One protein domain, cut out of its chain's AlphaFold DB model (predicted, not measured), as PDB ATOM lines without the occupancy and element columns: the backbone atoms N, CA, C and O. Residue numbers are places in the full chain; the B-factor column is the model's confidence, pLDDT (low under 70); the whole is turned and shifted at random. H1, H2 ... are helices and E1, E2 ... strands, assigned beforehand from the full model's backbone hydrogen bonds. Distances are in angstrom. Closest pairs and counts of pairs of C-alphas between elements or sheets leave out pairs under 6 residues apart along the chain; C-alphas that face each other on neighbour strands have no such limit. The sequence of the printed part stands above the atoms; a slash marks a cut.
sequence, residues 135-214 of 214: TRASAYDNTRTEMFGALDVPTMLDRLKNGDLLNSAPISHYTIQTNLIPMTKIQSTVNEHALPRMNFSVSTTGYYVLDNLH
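This is residues 135 to 214 of the 214 residues of an uncharacterized protein of Enhygromyxa salina (UniProt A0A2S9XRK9). A small, nearly flat sheet of four antiparallel strands forms one wall of the domain, and three helices cover one of its faces: H3 runs along the strands over E4 and E3, while H1 and H2 lie toward the E1 and E2 side. The other face has no named helix, and beyond edge strand E1 a long loop swings out, with residues 144 to 149 sticking out. The printed part has 80 residues with three named helices and four named strands, in the order E1 H1 H2 E2 H3 E3 E4; the class is mixed, helices and strands, and the sheet order is E1 E2 E4 E3. The whole is compact, with a radius of gyration of the C-alphas of 11.7 A and spans of 32 by 27 by 23 A.

In the sheet, inner strand E2, residues 173 to 177, is antiparallel to edge strand E1, residues 137 to 140, with N 140 and O 173 2.8 A apart, within hydrogen-bond range. On its other side is inner strand E4, residues 207 to 211, antiparallel to E2, with N 174 and O 210 at 2.8 A. Edge strand E3, residues 199 to 202, forms a hairpin with E4, with N 199 and O 211 at 2.7 A. E1 and E3 are apart. H3, residues 183 to 193, is on the sheet at a height of 10.4 A over a local plane fitted to just 6 C-alphas; it lies over E4 and E3 and runs along the strands, at 0 degrees to E3 on the local plane. E2, H3 and E3 form a split strand-helix-strand unit, two strands running the same way with a helix between them in the chain and E4 between them in the sheet; its crossover is right-handed. H1, residues 153 to 161, only grazes the sheet with residues 153 to 157. H2, residues 164 to 167, only grazes it with residues 165 to 166. H1 and H2 only just touch, only at the corner, with 3 pairs of C-alphas within 8 A; the closest are those of Arg 159 and Leu 165, 5.2 A apart. H2 and H3 only just touch, also with 3 pairs; the closest C-alphas are those of Leu 166 and His 193, 6.5 A apart. H1 and H3 are close but not clearly touching, the closest C-alphas being those of Lys 161 and Thr 189, 6.4 A apart. Every O i to N i+4 pair in H1 and H3 is within hydrogen-bond range, and H2 is too short for such a pair.

E1 begins at C-alpha 137, (-33.623, 45.068, 71.152), and is 10.6 A long. H1 is 12.2 A, H2 5.4 A, E2 13.8 A, H3 15.5 A and E3 10.4 A from first to last C-alpha. H3 begins at C-alpha 183, (-39.043, 31.002, 69.536). E4, 12.6 A long, ends at C-alpha 211, (-36.923, 40.205, 83.281).

The C-alphas of Met 147 and Thr 184 are the farthest apart, at 32.0 A. The printed part has no cut and ends at the chain's last residue, 214. The link from E1 to H1, 12 residues, is long; the other links are tight. The mean pLDDT of the printed part is 72.8, and it is under 70 at residue 135, residues 141 to 153, 167 to 171, 203 to 206 and 213 to 214.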
ATOM      1  N   THR A 135     -37.311  49.516  67.735       65.69
ATOM      2  CA  THR A 135     -36.009  49.191  68.314       65.69
ATOM      3  C   THR A 135     -35.780  47.678  68.290       65.69
ATOM      4  O   THR A 135     -36.575  46.907  68.814       65.69
ATOM      5  N   ARG A 136     -34.667  47.222  67.698       71.06
ATOM      6  CA  ARG A 136     -34.399  45.781  67.486       71.06
ATOM      7  C   ARG A 136     -34.293  44.982  68.789       71.06
ATOM      8  O   ARG A 136     -34.800  43.864  68.879       71.06
ATOM      9  N   ALA A 137     -33.634  45.555  69.784       71.44
ATOM     10  CA  ALA A 137     -33.623  45.068  71.152       71.44
ATOM     11  C   ALA A 137     -33.356  46.243  72.094       71.44
ATOM     12  O   ALA A 137     -32.714  47.213  71.689       71.44
ATOM     13  N   SER A 138     -33.815  46.139  73.335       73.56
ATOM     14  CA  SER A 138     -33.441  47.035  74.426       73.56
ATOM     15  C   SER A 138     -33.147  46.220  75.681       73.56
ATOM     16  O   SER A 138     -33.636  45.103  75.850       73.56
ATOM     17  N   ALA A 139     -32.349  46.793  76.570       71.19
ATOM     18  CA  ALA A 139     -31.994  46.211  77.851       71.19
ATOM     19  C   ALA A 139     -31.969  47.296  78.924       71.19
ATOM     20  O   ALA A 139     -31.486  48.394  78.673       71.19
ATOM     21  N   TYR A 140     -32.420  46.952  80.115       70.81
ATOM     22  CA  TYR A 140     -32.093  47.605  81.368       70.81
ATOM     23  C   TYR A 140     -31.287  46.578  82.161       70.81
ATOM     24  O   TYR A 140     -31.811  45.501  82.432       70.81
ATOM     25  N   ASP A 141     -30.021  46.859  82.468       66.12
ATOM     26  CA  ASP A 141     -29.179  46.024  83.329       66.12
ATOM     27  C   ASP A 141     -28.012  46.831  83.919       66.12
ATOM     28  O   ASP A 141     -27.630  47.880  83.395       66.12
ATOM     29  N   ASN A 142     -27.440  46.333  85.016       58.66
ATOM     30  CA  ASN A 142     -26.329  46.958  85.739       58.66
ATOM     31  C   ASN A 142     -24.931  46.610  85.187       58.66
ATOM     32  O   ASN A 142     -23.929  46.972  85.800       58.66
ATOM     33  N   THR A 143     -24.841  45.872  84.076       54.81
ATOM     34  CA  THR A 143     -23.576  45.383  83.496       54.81
ATOM     35  C   THR A 143     -23.050  46.255  82.355       54.81
ATOM     36  O   THR A 143     -21.989  45.968  81.799       54.81
ATOM     37  N   ARG A 144     -23.770  47.326  81.997       57.72
ATOM     38  CA  ARG A 144     -23.350  48.294  80.977       57.72
ATOM     39  C   ARG A 144     -22.154  49.125  81.446       57.72
ATOM     40  O   ARG A 144     -22.206  49.780  82.480       57.72
ATOM     41  N   THR A 145     -21.100  49.145  80.634       51.69
ATOM     42  CA  THR A 145     -19.903  49.982  80.838       51.69
ATOM     43  C   THR A 145     -20.134  51.470  80.576       51.69
ATOM     44  O   THR A 145     -19.350  52.288  81.047       51.69
ATOM     45  N   GLU A 146     -21.194  51.831  79.849       53.72
ATOM     46  CA  GLU A 146     -21.568  53.213  79.534       53.72
ATOM     47  C   GLU A 146     -23.079  53.388  79.756       53.72
ATOM     48  O   GLU A 146     -23.870  52.612  79.218       53.72
ATOM     49  N   MET A 147     -23.492  54.398  80.535       46.88
ATOM     50  CA  MET A 147     -24.908  54.616  80.901       46.88
ATOM     51  C   MET A 147     -25.814  54.907  79.691       46.88
ATOM     52  O   MET A 147     -26.993  54.574  79.717       46.88
ATOM     53  N   PHE A 148     -25.249  55.473  78.621       47.16
ATOM     54  CA  PHE A 148     -25.971  55.913  77.420       47.16
ATOM     55  C   PHE A 148     -25.416  55.284  76.129       47.16
ATOM     56  O   PHE A 148     -25.673  55.772  75.030       47.16
ATOM     57  N   GLY A 149     -24.626  54.212  76.251       50.62
ATOM     58  CA  GLY A 149     -24.058  53.506  75.102       50.62
ATOM     59  C   GLY A 149     -25.128  52.743  74.318       50.62
ATOM     60  O   GLY A 149     -25.995  52.091  74.904       50.62
ATOM     61  N   ALA A 150     -25.052  52.786  72.984       53.38
ATOM     62  CA  ALA A 150     -25.927  51.999  72.120       53.38
ATOM     63  C   ALA A 150     -25.780  50.495  72.413       53.38
ATOM     64  O   ALA A 150     -24.675  49.984  72.607       53.38
ATOM     65  N   LEU A 151     -26.897  49.763  72.423       63.69
ATOM     66  CA  LEU A 151     -26.879  48.328  72.688       63.69
ATOM     67  C   LEU A 151     -26.268  47.568  71.507       63.69
ATOM     68  O   LEU A 151     -26.863  47.474  70.432       63.69
ATOM     69  N   ASP A 152     -25.106  46.957  71.734       69.44
ATOM     70  CA  ASP A 152     -24.525  45.980  70.816       69.44
ATOM     71  C   ASP A 152     -25.403  44.717  70.789       69.44
ATOM     72  O   ASP A 152     -25.271  43.803  71.609       69.44
ATOM     73  N   VAL A 153     -26.350  44.700  69.846       69.31
ATOM     74  CA  VAL A 153     -27.291  43.597  69.648       69.31
ATOM     75  C   VAL A 153     -26.554  42.269  69.400       69.31
ATOM     76  O   VAL A 153     -26.881  41.317  70.105       69.31
ATOM     77  N   PRO A 154     -25.561  42.146  68.491       71.25
ATOM     78  CA  PRO A 154     -24.703  40.958  68.406       71.25
ATOM     79  C   PRO A 154     -24.174  40.462  69.760       71.25
ATOM     80  O   PRO A 154     -24.450  39.314  70.119       71.25
ATOM     81  N   THR A 155     -23.510  41.318  70.543       75.38
ATOM     82  CA  THR A 155     -22.947  40.931  71.850       75.38
ATOM     83  C   THR A 155     -24.029  40.546  72.861       75.38
ATOM     84  O   THR A 155     -23.868  39.563  73.585       75.38
ATOM     85  N   MET A 156     -25.167  41.246  72.898       77.12
ATOM     86  CA  MET A 156     -26.310  40.871  73.743       77.12
ATOM     87  C   MET A 156     -26.871  39.494  73.354       77.12
ATOM     88  O   MET A 156     -27.130  38.662  74.223       77.12
ATOM     89  N   LEU A 157     -27.036  39.226  72.054       74.62
ATOM     90  CA  LEU A 157     -27.532  37.940  71.558       74.62
ATOM     91  C   LEU A 157     -26.533  36.804  71.831       74.62
ATOM     92  O   LEU A 157     -26.965  35.675  72.053       74.62
ATOM     93  N   ASP A 158     -25.225  37.068  71.817       78.50
ATOM     94  CA  ASP A 158     -24.195  36.085  72.179       78.50
ATOM     95  C   ASP A 158     -24.153  35.822  73.693       78.50
ATOM     96  O   ASP A 158     -24.214  34.661  74.100       78.50
ATOM     97  N   ARG A 159     -24.211  36.867  74.533       79.94
ATOM     98  CA  ARG A 159     -24.400  36.731  75.993       79.94
ATOM     99  C   ARG A 159     -25.681  35.971  76.345       79.94
ATOM    100  O   ARG A 159     -25.691  35.202  77.301       79.94
ATOM    101  N   LEU A 160     -26.762  36.150  75.582       80.12
ATOM    102  CA  LEU A 160     -27.991  35.375  75.765       80.12
ATOM    103  C   LEU A 160     -27.773  33.897  75.420       80.12
ATOM    104  O   LEU A 160     -28.104  33.042  76.235       80.12
ATOM    105  N   LYS A 161     -27.180  33.581  74.258       77.69
ATOM    106  CA  LYS A 161     -26.893  32.189  73.835       77.69
ATOM    107  C   LYS A 161     -26.016  31.427  74.834       77.69
ATOM    108  O   LYS A 161     -26.173  30.217  74.936       77.69
ATOM    109  N   ASN A 162     -25.122  32.123  75.532       80.06
ATOM    110  CA  ASN A 162     -24.234  31.556  76.547       80.06
ATOM    111  C   ASN A 162     -24.871  31.468  77.951       80.06
ATOM    112  O   ASN A 162     -24.239  30.969  78.875       80.06
ATOM    113  N   GLY A 163     -26.081  32.006  78.146       71.69
ATOM    114  CA  GLY A 163     -26.721  32.129  79.459       71.69
ATOM    115  C   GLY A 163     -26.206  33.290  80.324       71.69
ATOM    116  O   GLY A 163     -26.828  33.609  81.337       71.69
ATOM    117  N   ASP A 164     -25.131  33.978  79.926       78.31
ATOM    118  CA  ASP A 164     -24.529  35.109  80.655       78.31
ATOM    119  C   ASP A 164     -25.537  36.236  80.937       78.31
ATOM    120  O   ASP A 164     -25.504  36.865  81.994       78.31
ATOM    121  N   LEU A 165     -26.444  36.497  79.987       72.88
ATOM    122  CA  LEU A 165     -27.465  37.547  80.098       72.88
ATOM    123  C   LEU A 165     -28.554  37.212  81.130       72.88
ATOM    124  O   LEU A 165     -29.138  38.106  81.723       72.88
ATOM    125  N   LEU A 166     -28.823  35.925  81.365       72.12
ATOM    126  CA  LEU A 166     -29.866  35.479  82.296       72.12
ATOM    127  C   LEU A 166     -29.354  35.369  83.746       72.12
ATOM    128  O   LEU A 166     -30.135  35.149  84.670       72.12
ATOM    129  N   ASN A 167     -28.043  35.560  83.942       68.06
ATOM    130  CA  ASN A 167     -27.357  35.545  85.234       68.06
ATOM    131  C   ASN A 167     -27.098  36.951  85.819       68.06
ATOM    132  O   ASN A 167     -26.526  37.063  86.906       68.06
ATOM    133  N   SER A 168     -27.501  38.034  85.144       62.47
ATOM    134  CA  SER A 168     -27.300  39.407  85.632       62.47
ATOM    135  C   SER A 168     -28.230  39.755  86.803       62.47
ATOM    136  O   SER A 168     -29.449  39.862  86.653       62.47
ATOM    137  N   ALA A 169     -27.637  39.989  87.973       55.47
ATOM    138  CA  ALA A 169     -28.298  40.493  89.176       55.47
ATOM    139  C   ALA A 169     -27.777  41.910  89.508       55.47
ATOM    140  O   ALA A 169     -26.592  42.170  89.275       55.47
ATOM    141  N   PRO A 170     -28.595  42.816  90.093       58.09
ATOM    142  CA  PRO A 170     -29.830  42.519  90.824       58.09
ATOM    143  C   PRO A 170     -31.145  42.753  90.067       58.09
ATOM    144  O   PRO A 170     -32.107  42.054  90.366       58.09
ATOM    145  N   ILE A 171     -31.204  43.700  89.125       64.88
ATOM    146  CA  ILE A 171     -32.427  44.069  88.396       64.88
ATOM    147  C   ILE A 171     -32.092  44.180  86.908       64.88
ATOM    148  O   ILE A 171     -31.103  44.810  86.532       64.88
ATOM    149  N   SER A 172     -32.909  43.544  86.075       74.44
ATOM    150  CA  SER A 172     -32.739  43.461  84.632       74.44
ATOM    151  C   SER A 172     -34.079  43.307  83.905       74.44
ATOM    152  O   SER A 172     -34.996  42.645  84.399       74.44
ATOM    153  N   HIS A 173     -34.186  43.916  82.725       78.25
ATOM    154  CA  HIS A 173     -35.319  43.781  81.811       78.25
ATOM    155  C   HIS A 173     -34.832  43.903  80.366       78.25
ATOM    156  O   HIS A 173     -34.316  44.942  79.961       78.25
ATOM    157  N   TYR A 174     -35.024  42.855  79.575       80.25
ATOM    158  CA  TYR A 174     -34.618  42.767  78.179       80.25
ATOM    159  C   TYR A 174     -35.843  42.620  77.284       80.25
ATOM    160  O   TYR A 174     -36.736  41.822  77.564       80.25
ATOM    161  N   THR A 175     -35.842  43.344  76.170       79.25
ATOM    162  CA  THR A 175     -36.820  43.215  75.084       79.25
ATOM    163  C   THR A 175     -36.083  42.891  73.792       79.25
ATOM    164  O   THR A 175     -35.080  43.525  73.468       79.25
ATOM    165  N   ILE A 176     -36.540  41.884  73.050       78.38
ATOM    166  CA  ILE A 176     -35.869  41.404  71.830       78.38
ATOM    167  C   ILE A 176     -36.928  41.139  70.762       78.38
ATOM    168  O   ILE A 176     -37.854  40.375  71.023       78.38
ATOM    169  N   GLN A 177     -36.810  41.723  69.564       78.44
ATOM    170  CA  GLN A 177     -37.763  41.446  68.480       78.44
ATOM    171  C   GLN A 177     -37.818  39.944  68.154       78.44
ATOM    172  O   GLN A 177     -36.791  39.281  67.974       78.44
ATOM    173  N   THR A 178     -39.035  39.412  68.018       78.44
ATOM    174  CA  THR A 178     -39.312  37.983  67.745       78.44
ATOM    175  C   THR A 178     -38.713  37.464  66.432       78.44
ATOM    176  O   THR A 178     -38.540  36.261  66.260       78.44
ATOM    177  N   ASN A 179     -38.354  38.356  65.507       79.94
ATOM    178  CA  ASN A 179     -37.700  38.015  64.243       79.94
ATOM    179  C   ASN A 179     -36.172  37.799  64.359       79.94
ATOM    180  O   ASN A 179     -35.561  37.321  63.404       79.94
ATOM    181  N   LEU A 180     -35.542  38.127  65.498       76.56
ATOM    182  CA  LEU A 180     -34.082  38.040  65.683       76.56
ATOM    183  C   LEU A 180     -33.602  36.667  66.164       76.56
ATOM    184  O   LEU A 180     -32.487  36.249  65.839       76.56
ATOM    185  N   ILE A 181     -34.422  35.968  66.951       79.94
ATOM    186  CA  ILE A 181     -34.156  34.616  67.451       79.94
ATOM    187  C   ILE A 181     -35.434  33.788  67.262       79.94
ATOM    188  O   ILE A 181     -36.486  34.231  67.701       79.94
ATOM    189  N   PRO A 182     -35.382  32.574  66.689       85.12
ATOM    190  CA  PRO A 182     -36.546  31.691  66.654       85.12
ATOM    191  C   PRO A 182     -37.052  31.333  68.061       85.12
ATOM    192  O   PRO A 182     -36.252  30.973  68.926       85.12
ATOM    193  N   MET A 183     -38.376  31.326  68.259       84.44
ATOM    194  CA  MET A 183     -39.043  31.002  69.536       84.44
ATOM    195  C   MET A 183     -38.463  29.759  70.231       84.44
ATOM    196  O   MET A 183     -38.177  29.780  71.424       84.44
ATOM    197  N   THR A 184     -38.239  28.685  69.471       85.94
ATOM    198  CA  THR A 184     -37.696  27.418  69.985       85.94
ATOM    199  C   THR A 184     -36.315  27.576  70.617       85.94
ATOM    200  O   THR A 184     -36.029  26.933  71.621       85.94
ATOM    201  N   LYS A 185     -35.473  28.452  70.055       82.88
ATOM    202  CA  LYS A 185     -34.114  28.711  70.533       82.88
ATOM    203  C   LYS A 185     -34.103  29.599  71.774       82.88
ATOM    204  O   LYS A 185     -33.340  29.320  72.690       82.88
ATOM    205  N   ILE A 186     -34.936  30.641  71.834       84.62
ATOM    206  CA  ILE A 186     -34.996  31.468  73.048       84.62
ATOM    207  C   ILE A 186     -35.615  30.689  74.217       84.62
ATOM    208  O   ILE A 186     -35.066  30.719  75.312       84.62
ATOM    209  N   GLN A 187     -36.666  29.896  73.972       85.81
ATOM    210  CA  GLN A 187     -37.263  29.032  74.993       85.81
ATOM    211  C   GLN A 187     -36.278  27.989  75.533       85.81
ATOM    212  O   GLN A 187     -36.221  27.799  76.745       85.81
ATOM    213  N   SER A 188     -35.472  27.334  74.682       85.56
ATOM    214  CA  SER A 188     -34.455  26.392  75.171       85.56
ATOM    215  C   SER A 188     -33.403  27.088  76.038       85.56
ATOM    216  O   SER A 188     -33.110  26.611  77.127       85.56
ATOM    217  N   THR A 189     -32.900  28.246  75.598       84.88
ATOM    218  CA  THR A 189     -31.906  29.039  76.342       84.88
ATOM    219  C   THR A 189     -32.435  29.501  77.703       84.88
ATOM    220  O   THR A 189     -31.723  29.407  78.699       84.88
ATOM    221  N   VAL A 190     -33.693  29.951  77.770       85.88
ATOM    222  CA  VAL A 190     -34.357  30.312  79.034       85.88
ATOM    223  C   VAL A 190     -34.497  29.091  79.941       85.88
ATOM    224  O   VAL A 190     -34.072  29.140  81.089       85.88
ATOM    225  N   ASN A 191     -35.027  27.978  79.433       86.12
ATOM    226  CA  ASN A 191     -35.250  26.776  80.242       86.12
ATOM    227  C   ASN A 191     -33.951  26.150  80.784       86.12
ATOM    228  O   ASN A 191     -33.993  25.471  81.808       86.12
ATOM    229  N   GLU A 192     -32.818  26.346  80.103       85.06
ATOM    230  CA  GLU A 192     -31.516  25.795  80.500       85.06
ATOM    231  C   GLU A 192     -30.711  26.724  81.427       85.06
ATOM    232  O   GLU A 192     -29.950  26.237  82.267       85.06
ATOM    233  N   HIS A 193     -30.858  28.050  81.296       83.94
ATOM    234  CA  HIS A 193     -29.960  29.018  81.946       83.94
ATOM    235  C   HIS A 193     -30.648  30.119  82.770       83.94
ATOM    236  O   HIS A 193     -29.949  30.905  83.412       83.94
ATOM    237  N   ALA A 194     -31.981  30.225  82.775       81.12
ATOM    238  CA  ALA A 194     -32.671  31.261  83.542       81.12
ATOM    239  C   ALA A 194     -32.582  31.029  85.058       81.12
ATOM    240  O   ALA A 194     -32.831  29.934  85.567       81.12
ATOM    241  N   LEU A 195     -32.290  32.098  85.802       77.44
ATOM    242  CA  LEU A 195     -32.390  32.086  87.260       77.44
ATOM    243  C   LEU A 195     -33.859  31.916  87.707       77.44
ATOM    244  O   LEU A 195     -34.751  32.441  87.043       77.44
ATOM    245  N   PRO A 196     -34.147  31.315  88.882       76.19
ATOM    246  CA  PRO A 196     -35.521  31.061  89.353       76.19
ATOM    247  C   PRO A 196     -36.429  32.291  89.538       76.19
ATOM    248  O   PRO A 196     -37.613  32.137  89.819       76.19
ATOM    249  N   ARG A 197     -35.874  33.506  89.453       73.81
ATOM    250  CA  ARG A 197     -36.607  34.782  89.518       73.81
ATOM    251  C   ARG A 197     -36.783  35.444  88.152       73.81
ATOM    252  O   ARG A 197     -37.337  36.534  88.094       73.81
ATOM    253  N   MET A 198     -36.283  34.848  87.076       79.81
ATOM    254  CA  MET A 198     -36.396  35.431  85.749       79.81
ATOM    255  C   MET A 198     -37.696  34.977  85.081       79.81
ATOM    256  O   MET A 198     -37.955  33.791  84.899       79.81
ATOM    257  N   ASN A 199     -38.515  35.957  84.735       77.69
ATOM    258  CA  ASN A 199     -39.725  35.821  83.956       77.69
ATOM    259  C   ASN A 199     -39.365  35.806  82.467       77.69
ATOM    260  O   ASN A 199     -38.517  36.582  82.024       77.69
ATOM    261  N   PHE A 200     -40.061  34.979  81.693       83.88
ATOM    262  CA  PHE A 200     -40.056  35.032  80.235       83.88
ATOM    263  C   PHE A 200     -41.492  35.152  79.737       83.88
ATOM    264  O   PHE A 200     -42.356  34.364  80.128       83.88
ATOM    265  N   SER A 201     -41.745  36.118  78.862       80.44
ATOM    266  CA  SER A 201     -43.020  36.256  78.165       80.44
ATOM    267  C   SER A 201     -42.818  36.711  76.720       80.44
ATOM    268  O   SER A 201     -41.718  37.058  76.282       80.44
ATOM    269  N   VAL A 202     -43.904  36.660  75.955       75.00
ATOM    270  CA  VAL A 202     -43.971  37.130  74.573       75.00
ATOM    271  C   VAL A 202     -45.009  38.242  74.564       75.00
ATOM    272  O   VAL A 202     -46.154  37.994  74.941       75.00
ATOM    273  N   SER A 203     -44.621  39.461  74.198       65.19
ATOM    274  CA  SER A 203     -45.565  40.566  74.067       65.19
ATOM    275  C   SER A 203     -46.401  40.410  72.798       65.19
ATOM    276  O   SER A 203     -45.935  39.898  71.775       65.19
ATOM    277  N   THR A 204     -47.623  40.934  72.835       59.75
ATOM    278  CA  THR A 204     -48.467  41.120  71.647       59.75
ATOM    279  C   THR A 204     -47.809  42.056  70.625       59.75
ATOM    280  O   THR A 204     -47.975  41.853  69.428       59.75
ATOM    281  N   THR A 205     -46.940  42.980  71.064       55.22
ATOM    282  CA  THR A 205     -46.117  43.842  70.189       55.22
ATOM    283  C   THR A 205     -44.991  43.120  69.429       55.22
ATOM    284  O   THR A 205     -44.196  43.764  68.746       55.22
ATOM    285  N   GLY A 206     -44.878  41.791  69.530       64.12
ATOM    286  CA  GLY A 206     -43.898  41.010  68.769       64.12
ATOM    287  C   GLY A 206     -42.489  40.995  69.370       64.12
ATOM    288  O   GLY A 206     -41.516  40.802  68.631       64.12
ATOM    289  N   TYR A 207     -42.367  41.149  70.693       77.31
ATOM    290  CA  TYR A 207     -41.105  41.069  71.434       77.31
ATOM    291  C   TYR A 207     -41.085  39.888  72.404       77.31
ATOM    292  O   TYR A 207     -42.088  39.526  73.010       77.31
ATOM    293  N   TYR A 208     -39.905  39.317  72.606       81.25
ATOM    294  CA  TYR A 208     -39.600  38.542  73.800       81.25
ATOM    295  C   TYR A 208     -39.275  39.490  74.941       81.25
ATOM    296  O   TYR A 208     -38.489  40.418  74.744       81.25
ATOM    297  N   VAL A 209     -39.834  39.229  76.120       81.38
ATOM    298  CA  VAL A 209     -39.533  39.950  77.357       81.38
ATOM    299  C   VAL A 209     -38.864  38.978  78.324       81.38
ATOM    300  O   VAL A 209     -39.401  37.903  78.595       81.38
ATOM    301  N   LEU A 210     -37.680  39.339  78.816       83.25
ATOM    302  CA  LEU A 210     -36.916  38.587  79.815       83.25
ATOM    303  C   LEU A 210     -36.618  39.533  80.971       83.25
ATOM    304  O   LEU A 210     -35.936  40.534  80.765       83.25
ATOM    305  N   ASP A 211     -37.108  39.264  82.174       79.69
ATOM    306  CA  ASP A 211     -36.923  40.205  83.281       79.69
ATOM    307  C   ASP A 211     -36.885  39.530  84.648       79.69
ATOM    308  O   ASP A 211     -37.428  38.447  84.829       79.69
ATOM    309  N   ASN A 212     -36.270  40.176  85.632       74.19
ATOM    310  CA  ASN A 212     -36.390  39.809  87.046       74.19
ATOM    311  C   ASN A 212     -36.957  40.982  87.864       74.19
ATOM    312  O   ASN A 212     -36.538  41.222  88.996       74.19
ATOM    313  N   LEU A 213     -37.920  41.699  87.271       64.81
ATOM    314  CA  LEU A 213     -38.638  42.807  87.896       64.81
ATOM    315  C   LEU A 213     -39.697  42.260  88.874       64.81
ATOM    316  O   LEU A 213     -40.798  41.884  88.452       64.81
ATOM    317  N   HIS A 214     -39.333  42.225  90.161       59.16
ATOM    318  CA  HIS A 214     -40.176  41.890  91.321       59.16
ATOM    319  C   HIS A 214     -40.190  43.049  92.312       59.16
ATOM    320  O   HIS A 214     -39.094  43.610  92.535       59.16
TER     321      HIS A 214